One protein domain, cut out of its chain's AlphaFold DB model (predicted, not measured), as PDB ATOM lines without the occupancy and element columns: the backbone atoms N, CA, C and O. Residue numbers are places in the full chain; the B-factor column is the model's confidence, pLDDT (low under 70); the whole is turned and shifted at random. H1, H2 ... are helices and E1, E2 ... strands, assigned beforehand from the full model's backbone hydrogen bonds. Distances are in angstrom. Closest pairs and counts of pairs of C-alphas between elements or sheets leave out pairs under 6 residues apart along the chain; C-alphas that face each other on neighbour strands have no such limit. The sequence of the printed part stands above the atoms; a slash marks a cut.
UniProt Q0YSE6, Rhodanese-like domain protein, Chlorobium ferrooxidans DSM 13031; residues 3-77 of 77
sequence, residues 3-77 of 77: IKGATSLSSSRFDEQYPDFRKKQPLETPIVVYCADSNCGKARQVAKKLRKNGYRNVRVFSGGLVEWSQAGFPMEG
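Overview. This is residues 3 to 77 of the 77 residues of the protein "Rhodanese-like domain protein" of Chlorobium ferrooxidans DSM 13031 (UniProt Q0YSE6). Look first for a small parallel pair of strands, E1 and E2, with H2 packed along both; H1 and H3 lie toward opposite ends of the longest axis. The 75 printed residues run H1, E1, H2, E2, H3, a mixed class with 37 residues in named elements, under half. It is compact, radius of gyration of the C-alphas 12.3 A, spanning 33 by 23 by 22 A.

Along the chain. Find E1 at residues 31 to 34 and E2 at 58 to 61. H2, residues 42 to 52, runs 15.4 A. H1, residues 14 to 24, begins at C-alpha 14 (171.166, 144.706, 166.619); H3, residues 64 to 70, ends at C-alpha 70 (184.377, 139.589, 190.736).

Arrangement. Between E1 and E2, N 33 and O 59 are 2.9 A apart, within hydrogen-bond range. E1, H2, E2 form a strand-helix-strand unit, parallel strands joined through a helix, its crossover right-handed. The closest C-alphas of H2 and E2, Ala 47 and Val 58, are 6.3 A apart; those of E1 and H3, Tyr 34 and Gly 64, 5.1 A. H1 and H2 are close but not clearly touching, Phe 14 and Val 46 having the closest C-alphas, 7.4 A. Every O i to N i+4 pair is within range in H2 and H3, 5 of 7 in H1.

Size, cuts and confidence. The printed part has no cut, no long link between named elements, and no printed residue under pLDDT 70.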
ATOM      1  N   ILE A   3     174.986 137.800 182.933       95.88
ATOM      2  CA  ILE A   3     174.260 138.220 184.138       95.88
ATOM      3  C   ILE A   3     172.896 137.519 184.160       95.88
ATOM      4  O   ILE A   3     172.215 137.465 183.130       95.88
ATOM      5  N   LYS A   4     172.506 136.990 185.325       95.44
ATOM      6  CA  LYS A   4     171.216 136.319 185.513       95.44
ATOM      7  C   LYS A   4     170.047 137.255 185.166       95.44
ATOM      8  O   LYS A   4     169.986 138.375 185.666       95.44
ATOM      9  N   GLY A   5     169.125 136.804 184.320       93.81
ATOM     10  CA  GLY A   5     167.988 137.561 183.792       93.81
ATOM     11  C   GLY A   5     168.306 138.462 182.589       93.81
ATOM     12  O   GLY A   5     167.420 139.173 182.112       93.81
ATOM     13  N   ALA A   6     169.544 138.479 182.085       94.88
ATOM     14  CA  ALA A   6     169.909 139.352 180.972       94.88
ATOM     15  C   ALA A   6     169.337 138.859 179.633       94.88
ATOM     16  O   ALA A   6     169.459 137.694 179.267       94.88
ATOM     17  N   THR A   7     168.787 139.784 178.842       94.12
ATOM     18  CA  THR A   7     168.402 139.516 177.447       94.12
ATOM     19  C   THR A   7     169.550 139.860 176.502       94.12
ATOM     20  O   THR A   7     170.141 140.937 176.590       94.12
ATOM     21  N   SER A   8     169.848 138.960 175.561       93.88
ATOM     22  CA  SER A   8     170.885 139.183 174.551       93.88
ATOM     23  C   SER A   8     170.436 140.195 173.492       93.88
ATOM     24  O   SER A   8     169.471 139.961 172.765       93.88
ATOM     25  N   LEU A   9     171.174 141.300 173.383       95.19
ATOM     26  CA  LEU A   9     171.066 142.282 172.303       95.19
ATOM     27  C   LEU A   9     172.478 142.709 171.887       95.19
ATOM     28  O   LEU A   9     173.116 143.548 172.524       95.19
ATOM     29  N   SER A  10     172.996 142.080 170.837       93.88
ATOM     30  CA  SER A  10     174.371 142.273 170.378       93.88
ATOM     31  C   SER A  10     174.499 143.495 169.466       93.88
ATOM     32  O   SER A  10     173.568 143.860 168.750       93.88
ATOM     33  N   SER A  11     175.675 144.131 169.439       93.19
ATOM     34  CA  SER A  11     175.913 145.262 168.531       93.19
ATOM     35  C   SER A  11     175.891 144.847 167.055       93.19
ATOM     36  O   SER A  11     175.429 145.627 166.220       93.19
ATOM     37  N   SER A  12     176.370 143.634 166.749       93.94
ATOM     38  CA  SER A  12     176.483 143.082 165.393       93.94
ATOM     39  C   SER A  12     175.148 142.627 164.810       93.94
ATOM     40  O   SER A  12     174.929 142.833 163.626       93.94
ATOM     41  N   ARG A  13     174.248 142.060 165.624       95.44
ATOM     42  CA  ARG A  13     172.906 141.621 165.195       95.44
ATOM     43  C   ARG A  13     171.798 142.535 165.701       95.44
ATOM     44  O   ARG A  13     170.658 142.110 165.853       95.44
ATOM     45  N   PHE A  14     172.128 143.789 166.011       96.06
ATOM     46  CA  PHE A  14     171.166 144.706 166.619       96.06
ATOM     47  C   PHE A  14     169.907 144.828 165.764       96.06
ATOM     48  O   PHE A  14     168.818 144.711 166.297       96.06
ATOM     49  N   ASP A  15     170.050 145.029 164.456       95.12
ATOM     50  CA  ASP A  15     168.910 145.309 163.581       95.12
ATOM     51  C   ASP A  15     167.994 144.081 163.411       95.12
ATOM     52  O   ASP A  15     166.784 144.232 163.273       95.12
ATOM     53  N   GLU A  16     168.547 142.870 163.538       97.00
ATOM     54  CA  GLU A  16     167.797 141.608 163.557       97.00
ATOM     55  C   GLU A  16     167.063 141.391 164.892       97.00
ATOM     56  O   GLU A  16     165.910 140.974 164.921       97.00
ATOM     57  N   GLN A  17     167.725 141.680 166.018       97.06
ATOM     58  CA  GLN A  17     167.213 141.399 167.368       97.06
ATOM     59  C   GLN A  17     166.301 142.512 167.911       97.06
ATOM     60  O   GLN A  17     165.452 142.282 168.777       97.06
ATOM     61  N   TYR A  18     166.489 143.740 167.431       96.75
ATOM     62  CA  TYR A  18     165.821 144.932 167.936       96.75
ATOM     63  C   TYR A  18     164.291 144.906 167.788       96.75
ATOM     64  O   TYR A  18     163.626 145.302 168.749       96.75
ATOM     65  N   PRO A  19     163.696 144.429 166.674       96.75
ATOM     66  CA  PRO A  19     162.242 144.350 166.549       96.75
ATOM     67  C   PRO A  19     161.588 143.545 167.678       96.75
ATOM     68  O   PRO A  19     160.613 144.001 168.276       96.75
ATOM     69  N   ASP A  20     162.149 142.390 168.035       96.31
ATOM     70  CA  ASP A  20     161.605 141.553 169.107       96.31
ATOM     71  C   ASP A  20     161.898 142.112 170.497       96.31
ATOM     72  O   ASP A  20     161.046 142.038 171.385       96.31
ATOM     73  N   PHE A  21     163.064 142.738 170.680       96.19
ATOM     74  CA  PHE A  21     163.362 143.491 171.894       96.19
ATOM     75  C   PHE A  21     162.328 144.608 172.115       96.19
ATOM     76  O   PHE A  21     161.748 144.712 173.194       96.19
ATOM     77  N   ARG A  22     162.024 145.399 171.078       95.88
ATOM     78  CA  ARG A  22     161.084 146.527 171.138       95.88
ATOM     79  C   ARG A  22     159.641 146.104 171.408       95.88
ATOM     80  O   ARG A  22     158.933 146.841 172.084       95.88
ATOM     81  N   LYS A  23     159.205 144.935 170.931       96.38
ATOM     82  CA  LYS A  23     157.875 144.386 171.267       96.38
ATOM     83  C   LYS A  23     157.729 144.089 172.763       96.38
ATOM     84  O   LYS A  23     156.629 144.180 173.292       96.38
ATOM     85  N   LYS A  24     158.823 143.707 173.426       95.31
ATOM     86  CA  LYS A  24     158.831 143.273 174.832       95.31
ATOM     87  C   LYS A  24     159.172 144.394 175.812       95.31
ATOM     88  O   LYS A  24     158.827 144.284 176.980       95.31
ATOM     89  N   GLN A  25     159.863 145.438 175.355       95.94
ATOM     90  CA  GLN A  25     160.404 146.494 176.210       95.94
ATOM     91  C   GLN A  25     159.815 147.861 175.825       95.94
ATOM     92  O   GLN A  25     160.204 148.438 174.807       95.94
ATOM     93  N   PRO A  26     158.880 148.412 176.622       95.75
ATOM     94  CA  PRO A  26     158.387 149.777 176.443       95.75
ATOM     95  C   PRO A  26     159.509 150.827 176.496       95.75
ATOM     96  O   PRO A  26     160.520 150.629 177.169       95.75
ATOM     97  N   LEU A  27     159.316 151.981 175.847       96.50
ATOM     98  CA  LEU A  27     160.340 153.039 175.739       96.50
ATOM     99  C   LEU A  27     160.807 153.637 177.076       96.50
ATOM    100  O   LEU A  27     161.942 154.109 177.175       96.50
ATOM    101  N   GLU A  28     159.943 153.607 178.088       95.69
ATOM    102  CA  GLU A  28     160.227 154.127 179.432       95.69
ATOM    103  C   GLU A  28     160.960 153.110 180.323       95.69
ATOM    104  O   GLU A  28     161.362 153.432 181.441       95.69
ATOM    105  N   THR A  29     161.167 151.883 179.830       96.31
ATOM    106  CA  THR A  29     161.840 150.824 180.588       96.31
ATOM    107  C   THR A  29     163.275 151.244 180.918       96.31
ATOM    108  O   THR A  29     164.033 151.600 180.008       96.31
ATOM    109  N   PRO A  30     163.696 151.182 182.194       97.62
ATOM    110  CA  PRO A  30     165.096 151.332 182.564       97.62
ATOM    111  C   PRO A  30     165.930 150.203 181.953       97.62
ATOM    112  O   PRO A  30     165.712 149.030 182.246       97.62
ATOM    113  N   ILE A  31     166.905 150.548 181.114       97.88
ATOM    114  CA  ILE A  31     167.781 149.583 180.446       97.88
ATOM    115  C   ILE A  31     169.219 149.818 180.886       97.88
ATOM    116  O   ILE A  31     169.772 150.907 180.714       97.88
ATOM    117  N   VAL A  32     169.857 148.761 181.386       97.69
ATOM    118  CA  VAL A  32     171.299 148.722 181.631       97.69
ATOM    119  C   VAL A  32     171.939 147.814 180.589       97.69
ATOM    120  O   VAL A  32     171.607 146.638 180.481       97.69
ATOM    121  N   VAL A  33     172.858 148.372 179.807       97.25
ATOM    122  CA  VAL A  33     173.608 147.646 178.780       97.25
ATOM    123  C   VAL A  33     175.015 147.378 179.290       97.25
ATOM    124  O   VAL A  33     175.685 148.289 179.773       97.25
ATOM    125  N   TYR A  34     175.492 146.149 179.131       96.88
ATOM    126  CA  TYR A  34     176.844 145.749 179.509       96.88
ATOM    127  C   TYR A  34     177.504 144.929 178.391       96.88
ATOM    128  O   TYR A  34     176.855 144.527 177.424       96.88
ATOM    129  N   CYS A  35     178.817 144.736 178.492       94.06
ATOM    130  CA  CYS A  35     179.583 143.789 177.676       94.06
ATOM    131  C   CYS A  35     180.494 142.965 178.605       94.06
ATOM    132  O   CYS A  35     180.303 142.985 179.815       94.06
ATOM    133  N   ALA A  36     181.477 142.246 178.067       91.50
ATOM    134  CA  ALA A  36     182.453 141.503 178.857       91.50
ATOM    135  C   ALA A  36     183.170 142.398 179.883       91.50
ATOM    136  O   ALA A  36     183.205 142.056 181.059       91.50
ATOM    137  N   ASP A  37     183.658 143.561 179.451       90.88
ATOM    138  CA  ASP A  37     184.467 144.480 180.255       90.88
ATOM    139  C   ASP A  37     184.403 145.925 179.712       90.88
ATOM    140  O   ASP A  37     183.673 146.233 178.754       90.88
ATOM    141  N   SER A  38     185.208 146.806 180.309       85.38
ATOM    142  CA  SER A  38     185.336 148.226 179.964       85.38
ATOM    143  C   SER A  38     185.965 148.492 178.587       85.38
ATOM    144  O   SER A  38     185.663 149.520 177.963       85.38
ATOM    145  N   ASN A  39     186.767 147.556 178.072       86.75
ATOM    146  CA  ASN A  39     187.495 147.670 176.806       86.75
ATOM    147  C   ASN A  39     186.654 147.244 175.594       86.75
ATOM    148  O   ASN A  39     186.900 147.699 174.480       86.75
ATOM    149  N   CYS A  40     185.612 146.432 175.790       85.56
ATOM    150  CA  CYS A  40     184.787 145.901 174.704       85.56
ATOM    151  C   CYS A  40     184.143 146.979 173.805       85.56
ATOM    152  O   CYS A  40     183.971 146.775 172.601       85.56
ATOM    153  N   GLY A  41     183.690 148.105 174.367       87.06
ATOM    154  CA  GLY A  41     183.055 149.207 173.621       87.06
ATOM    155  C   GLY A  41     181.675 148.912 172.996       87.06
ATOM    156  O   GLY A  41     180.903 149.847 172.762       87.06
ATOM    157  N   LYS A  42     181.293 147.644 172.782       92.62
ATOM    158  CA  LYS A  42     180.010 147.243 172.162       92.62
ATOM    159  C   LYS A  42     178.793 147.693 172.972       92.62
ATOM    160  O   LYS A  42     177.801 148.122 172.384       92.62
ATOM    161  N   ALA A  43     178.887 147.687 174.304       94.75
ATOM    162  CA  ALA A  43     177.814 148.162 175.181       94.75
ATOM    163  C   ALA A  43     177.435 149.625 174.889       94.75
ATOM    164  O   ALA A  43     176.256 149.967 174.797       94.75
ATOM    165  N   ARG A  44     178.435 150.487 174.639       95.12
ATOM    166  CA  ARG A  44     178.211 151.890 174.255       95.12
ATOM    167  C   ARG A  44     177.536 152.011 172.887       95.12
ATOM    168  O   ARG A  44     176.676 152.873 172.713       95.12
ATOM    169  N   GLN A  45     177.882 151.149 171.929       96.19
ATOM    170  CA  GLN A  45     177.249 151.142 170.605       96.19
ATOM    171  C   GLN A  45     175.766 150.770 170.694       96.19
ATOM    172  O   GLN A  45     174.924 151.492 170.157       96.19
ATOM    173  N   VAL A  46     175.436 149.696 171.418       97.31
ATOM    174  CA  VAL A  46     174.046 149.265 171.642       97.31
ATOM    175  C   VAL A  46     173.261 150.345 172.384       97.31
ATOM    176  O   VAL A  46     172.181 150.724 171.939       97.31
ATOM    177  N   ALA A  47     173.827 150.934 173.441       97.38
ATOM    178  CA  ALA A  47     173.179 152.026 174.167       97.38
ATOM    179  C   ALA A  47     172.890 153.243 173.271       97.38
ATOM    180  O   ALA A  47     171.806 153.824 173.342       97.38
ATOM    181  N   LYS A  48     173.821 153.613 172.378       97.25
ATOM    182  CA  LYS A  48     173.607 154.683 171.390       97.25
ATOM    183  C   LYS A  48     172.472 154.336 170.426       97.25
ATOM    184  O   LYS A  48     171.650 155.204 170.143       97.25
ATOM    185  N   LYS A  49     172.405 153.092 169.936       97.56
ATOM    186  CA  LYS A  49     171.318 152.632 169.056       97.56
ATOM    187  C   LYS A  49     169.961 152.655 169.773       97.56
ATOM    188  O   LYS A  49     169.007 153.176 169.207       97.56
ATOM    189  N   LEU A  50     169.876 152.190 171.021       97.88
ATOM    190  CA  LEU A  50     168.643 152.242 171.820       97.88
ATOM    191  C   LEU A  50     168.161 153.682 172.041       97.88
ATOM    192  O   LEU A  50     167.001 153.988 171.780       97.88
ATOM    193  N   ARG A  51     169.058 154.598 172.426       97.69
ATOM    194  CA  ARG A  51     168.712 156.020 172.599       97.69
ATOM    195  C   ARG A  51     168.204 156.659 171.308       97.69
ATOM    196  O   ARG A  51     167.188 157.342 171.327       97.69
ATOM    197  N   LYS A  52     168.860 156.384 170.172       97.44
ATOM    198  CA  LYS A  52     168.398 156.838 168.844       97.44
ATOM    199  C   LYS A  52     166.995 156.338 168.490       97.44
ATOM    200  O   LYS A  52     166.309 156.979 167.707       97.44
ATOM    201  N   ASN A  53     166.581 155.214 169.065       96.75
ATOM    202  CA  ASN A  53     165.285 154.585 168.841       96.75
ATOM    203  C   ASN A  53     164.199 154.994 169.862       96.75
ATOM    204  O   ASN A  53     163.111 154.409 169.874       96.75
ATOM    205  N   GLY A  54     164.484 155.987 170.711       97.12
ATOM    206  CA  GLY A  54     163.509 156.606 171.614       97.12
ATOM    207  C   GLY A  54     163.579 156.151 173.071       97.12
ATOM    208  O   GLY A  54     162.812 156.658 173.884       97.12
ATOM    209  N   TYR A  55     164.482 155.235 173.436       97.94
ATOM    210  CA  TYR A  55     164.639 154.842 174.840       97.94
ATOM    211  C   TYR A  55     165.346 155.941 175.628       97.94
ATOM    212  O   TYR A  55     166.473 156.332 175.306       97.94
ATOM    213  N   ARG A  56     164.695 156.420 176.687       95.06
ATOM    214  CA  ARG A  56     165.159 157.583 177.456       95.06
ATOM    215  C   ARG A  56     166.047 157.189 178.632       95.06
ATOM    216  O   ARG A  56     167.012 157.887 178.932       95.06
ATOM    217  N   ASN A  57     165.769 156.046 179.255       97.06
ATOM    218  CA  ASN A  57     166.467 155.581 180.450       97.06
ATOM    219  C   ASN A  57     167.460 154.454 180.135       97.06
ATOM    220  O   ASN A  57     167.284 153.311 180.543       97.06
ATOM    221  N   VAL A  58     168.507 154.780 179.374       98.00
ATOM    222  CA  VAL A  58     169.554 153.817 178.992       98.00
ATOM    223  C   VAL A  58     170.858 154.151 179.707       98.00
ATOM    224  O   VAL A  58     171.411 155.237 179.505       98.00
ATOM    225  N   ARG A  59     171.390 153.208 180.486       97.81
ATOM    226  CA  ARG A  59     172.685 153.295 181.175       97.81
ATOM    227  C   ARG A  59     173.642 152.228 180.653       97.81
ATOM    228  O   ARG A  59     173.219 151.186 180.162       97.81
ATOM    229  N   VAL A  60     174.938 152.505 180.747       96.94
ATOM    230  CA  VAL A  60     175.992 151.544 180.408       96.94
ATOM    231  C   VAL A  60     176.666 151.126 181.702       96.94
ATOM    232  O   VAL A  60     177.133 151.988 182.443       96.94
ATOM    233  N   PHE A  61     176.727 149.825 181.961       96.69
ATOM    234  CA  PHE A  61     177.551 149.279 183.029       96.69
ATOM    235  C   PHE A  61     178.940 148.960 182.469       96.69
ATOM    236  O   PHE A  61     179.136 147.951 181.789       96.69
ATOM    237  N   SER A  62     179.884 149.878 182.693       92.88
ATOM    238  CA  SER A  62     181.231 149.819 182.111       92.88
ATOM    239  C   SER A  62     182.100 148.700 182.683       92.88
ATOM    240  O   SER A  62     182.972 148.224 181.968       92.88
ATOM    241  N   GLY A  63     181.854 148.266 183.922       93.25
ATOM    242  CA  GLY A  63     182.551 147.136 184.546       93.25
ATOM    243  C   GLY A  63     182.337 145.805 183.834       93.25
ATOM    244  O   GLY A  63     183.200 144.927 183.834       93.25
ATOM    245  N   GLY A  64     181.193 145.679 183.159       94.56
ATOM    246  CA  GLY A  64     180.853 144.502 182.381       94.56
ATOM    247  C   GLY A  64     180.672 143.241 183.227       94.56
ATOM    248  O   GLY A  64     180.492 143.280 184.442       94.56
ATOM    249  N   LEU A  65     180.699 142.098 182.549       95.06
ATOM    250  CA  LEU A  65     180.569 140.786 183.175       95.06
ATOM    251  C   LEU A  65     181.738 140.476 184.124       95.06
ATOM    252  O   LEU A  65     181.535 139.773 185.110       95.06
ATOM    253  N   VAL A  66     182.937 141.005 183.854       95.25
ATOM    254  CA  VAL A  66     184.119 140.811 184.710       95.25
ATOM    255  C   VAL A  66     183.894 141.401 186.101       95.25
ATOM    256  O   VAL A  66     184.022 140.672 187.082       95.25
ATOM    257  N   GLU A  67     183.504 142.675 186.201       96.56
ATOM    258  CA  GLU A  67     183.252 143.323 187.498       96.56
ATOM    259  C   GLU A  67     182.077 142.662 188.237       96.56
ATOM    260  O   GLU A  67     182.154 142.418 189.439       96.56
ATOM    261  N   TRP A  68     181.021 142.282 187.507       96.50
ATOM    262  CA  TRP A  68     179.880 141.554 188.074       96.50
ATOM    263  C   TRP A  68     180.288 140.216 188.705       96.50
ATOM    264  O   TRP A  68     179.872 139.889 189.815       96.50
ATOM    265  N   SER A  69     181.117 139.453 187.990       96.06
ATOM    266  CA  SER A  69     181.630 138.161 188.445       96.06
ATOM    267  C   SER A  69     182.557 138.314 189.653       96.06
ATOM    268  O   SER A  69     182.417 137.590 190.635       96.06
ATOM    269  N   GLN A  70     183.461 139.300 189.626       96.56
ATOM    270  CA  GLN A  70     184.377 139.589 190.736       96.56
ATOM    271  C   GLN A  70     183.645 140.008 192.016       96.56
ATOM    272  O   GLN A  70     184.104 139.695 193.110       96.56
ATOM    273  N   ALA A  71     182.490 140.663 191.886       97.00
ATOM    274  CA  ALA A  71     181.619 140.991 193.010       97.00
ATOM    275  C   ALA A  71     180.844 139.778 193.572       97.00
ATOM    276  O   ALA A  71     180.114 139.920 194.552       97.00
ATOM    277  N   GLY A  72     180.977 138.590 192.971       96.75
ATOM    278  CA  GLY A  72     180.305 137.367 193.414       96.75
ATOM    279  C   GLY A  72     178.804 137.341 193.114       96.75
ATOM    280  O   GLY A  72     178.061 136.591 193.748       96.75
ATOM    281  N   PHE A  73     178.331 138.164 192.173       96.56
ATOM    282  CA  PHE A  73     176.911 138.239 191.850       96.56
ATOM    283  C   PHE A  73     176.443 137.095 190.930       96.56
ATOM    284  O   PHE A  73     177.234 136.532 190.169       96.56
ATOM    285  N   PRO A  74     175.136 136.752 190.942       96.25
ATOM    286  CA  PRO A  74     174.615 135.626 190.171       96.25
ATOM    287  C   PRO A  74     174.816 135.760 188.657       96.25
ATOM    288  O   PRO A  74     174.486 136.784 188.051       96.25
ATOM    289  N   MET A  75     175.279 134.678 188.037       95.88
ATOM    290  CA  MET A  75     175.397 134.509 186.587       95.88
ATOM    291  C   MET A  75     174.609 133.275 186.138       95.88
ATOM    292  O   MET A  75     174.368 132.368 186.932       95.88
ATOM    293  N   GLU A  76     174.222 133.230 184.868       93.62
ATOM    294  CA  GLU A  76     173.566 132.075 184.244       93.62
ATOM    295  C   GLU A  76     174.160 131.795 182.854       93.62
ATOM    296  O   GLU A  76     174.875 132.632 182.290       93.62
ATOM    297  N   GLY A  77     173.942 130.598 182.317       82.38
ATOM    298  CA  GLY A  77     174.490 130.162 181.037       82.38
ATOM    299  C   GLY A  77     173.747 128.974 180.468       82.38
ATOM    300  O   GLY A  77     173.069 128.280 181.256       82.38
TER     301      GLY A  77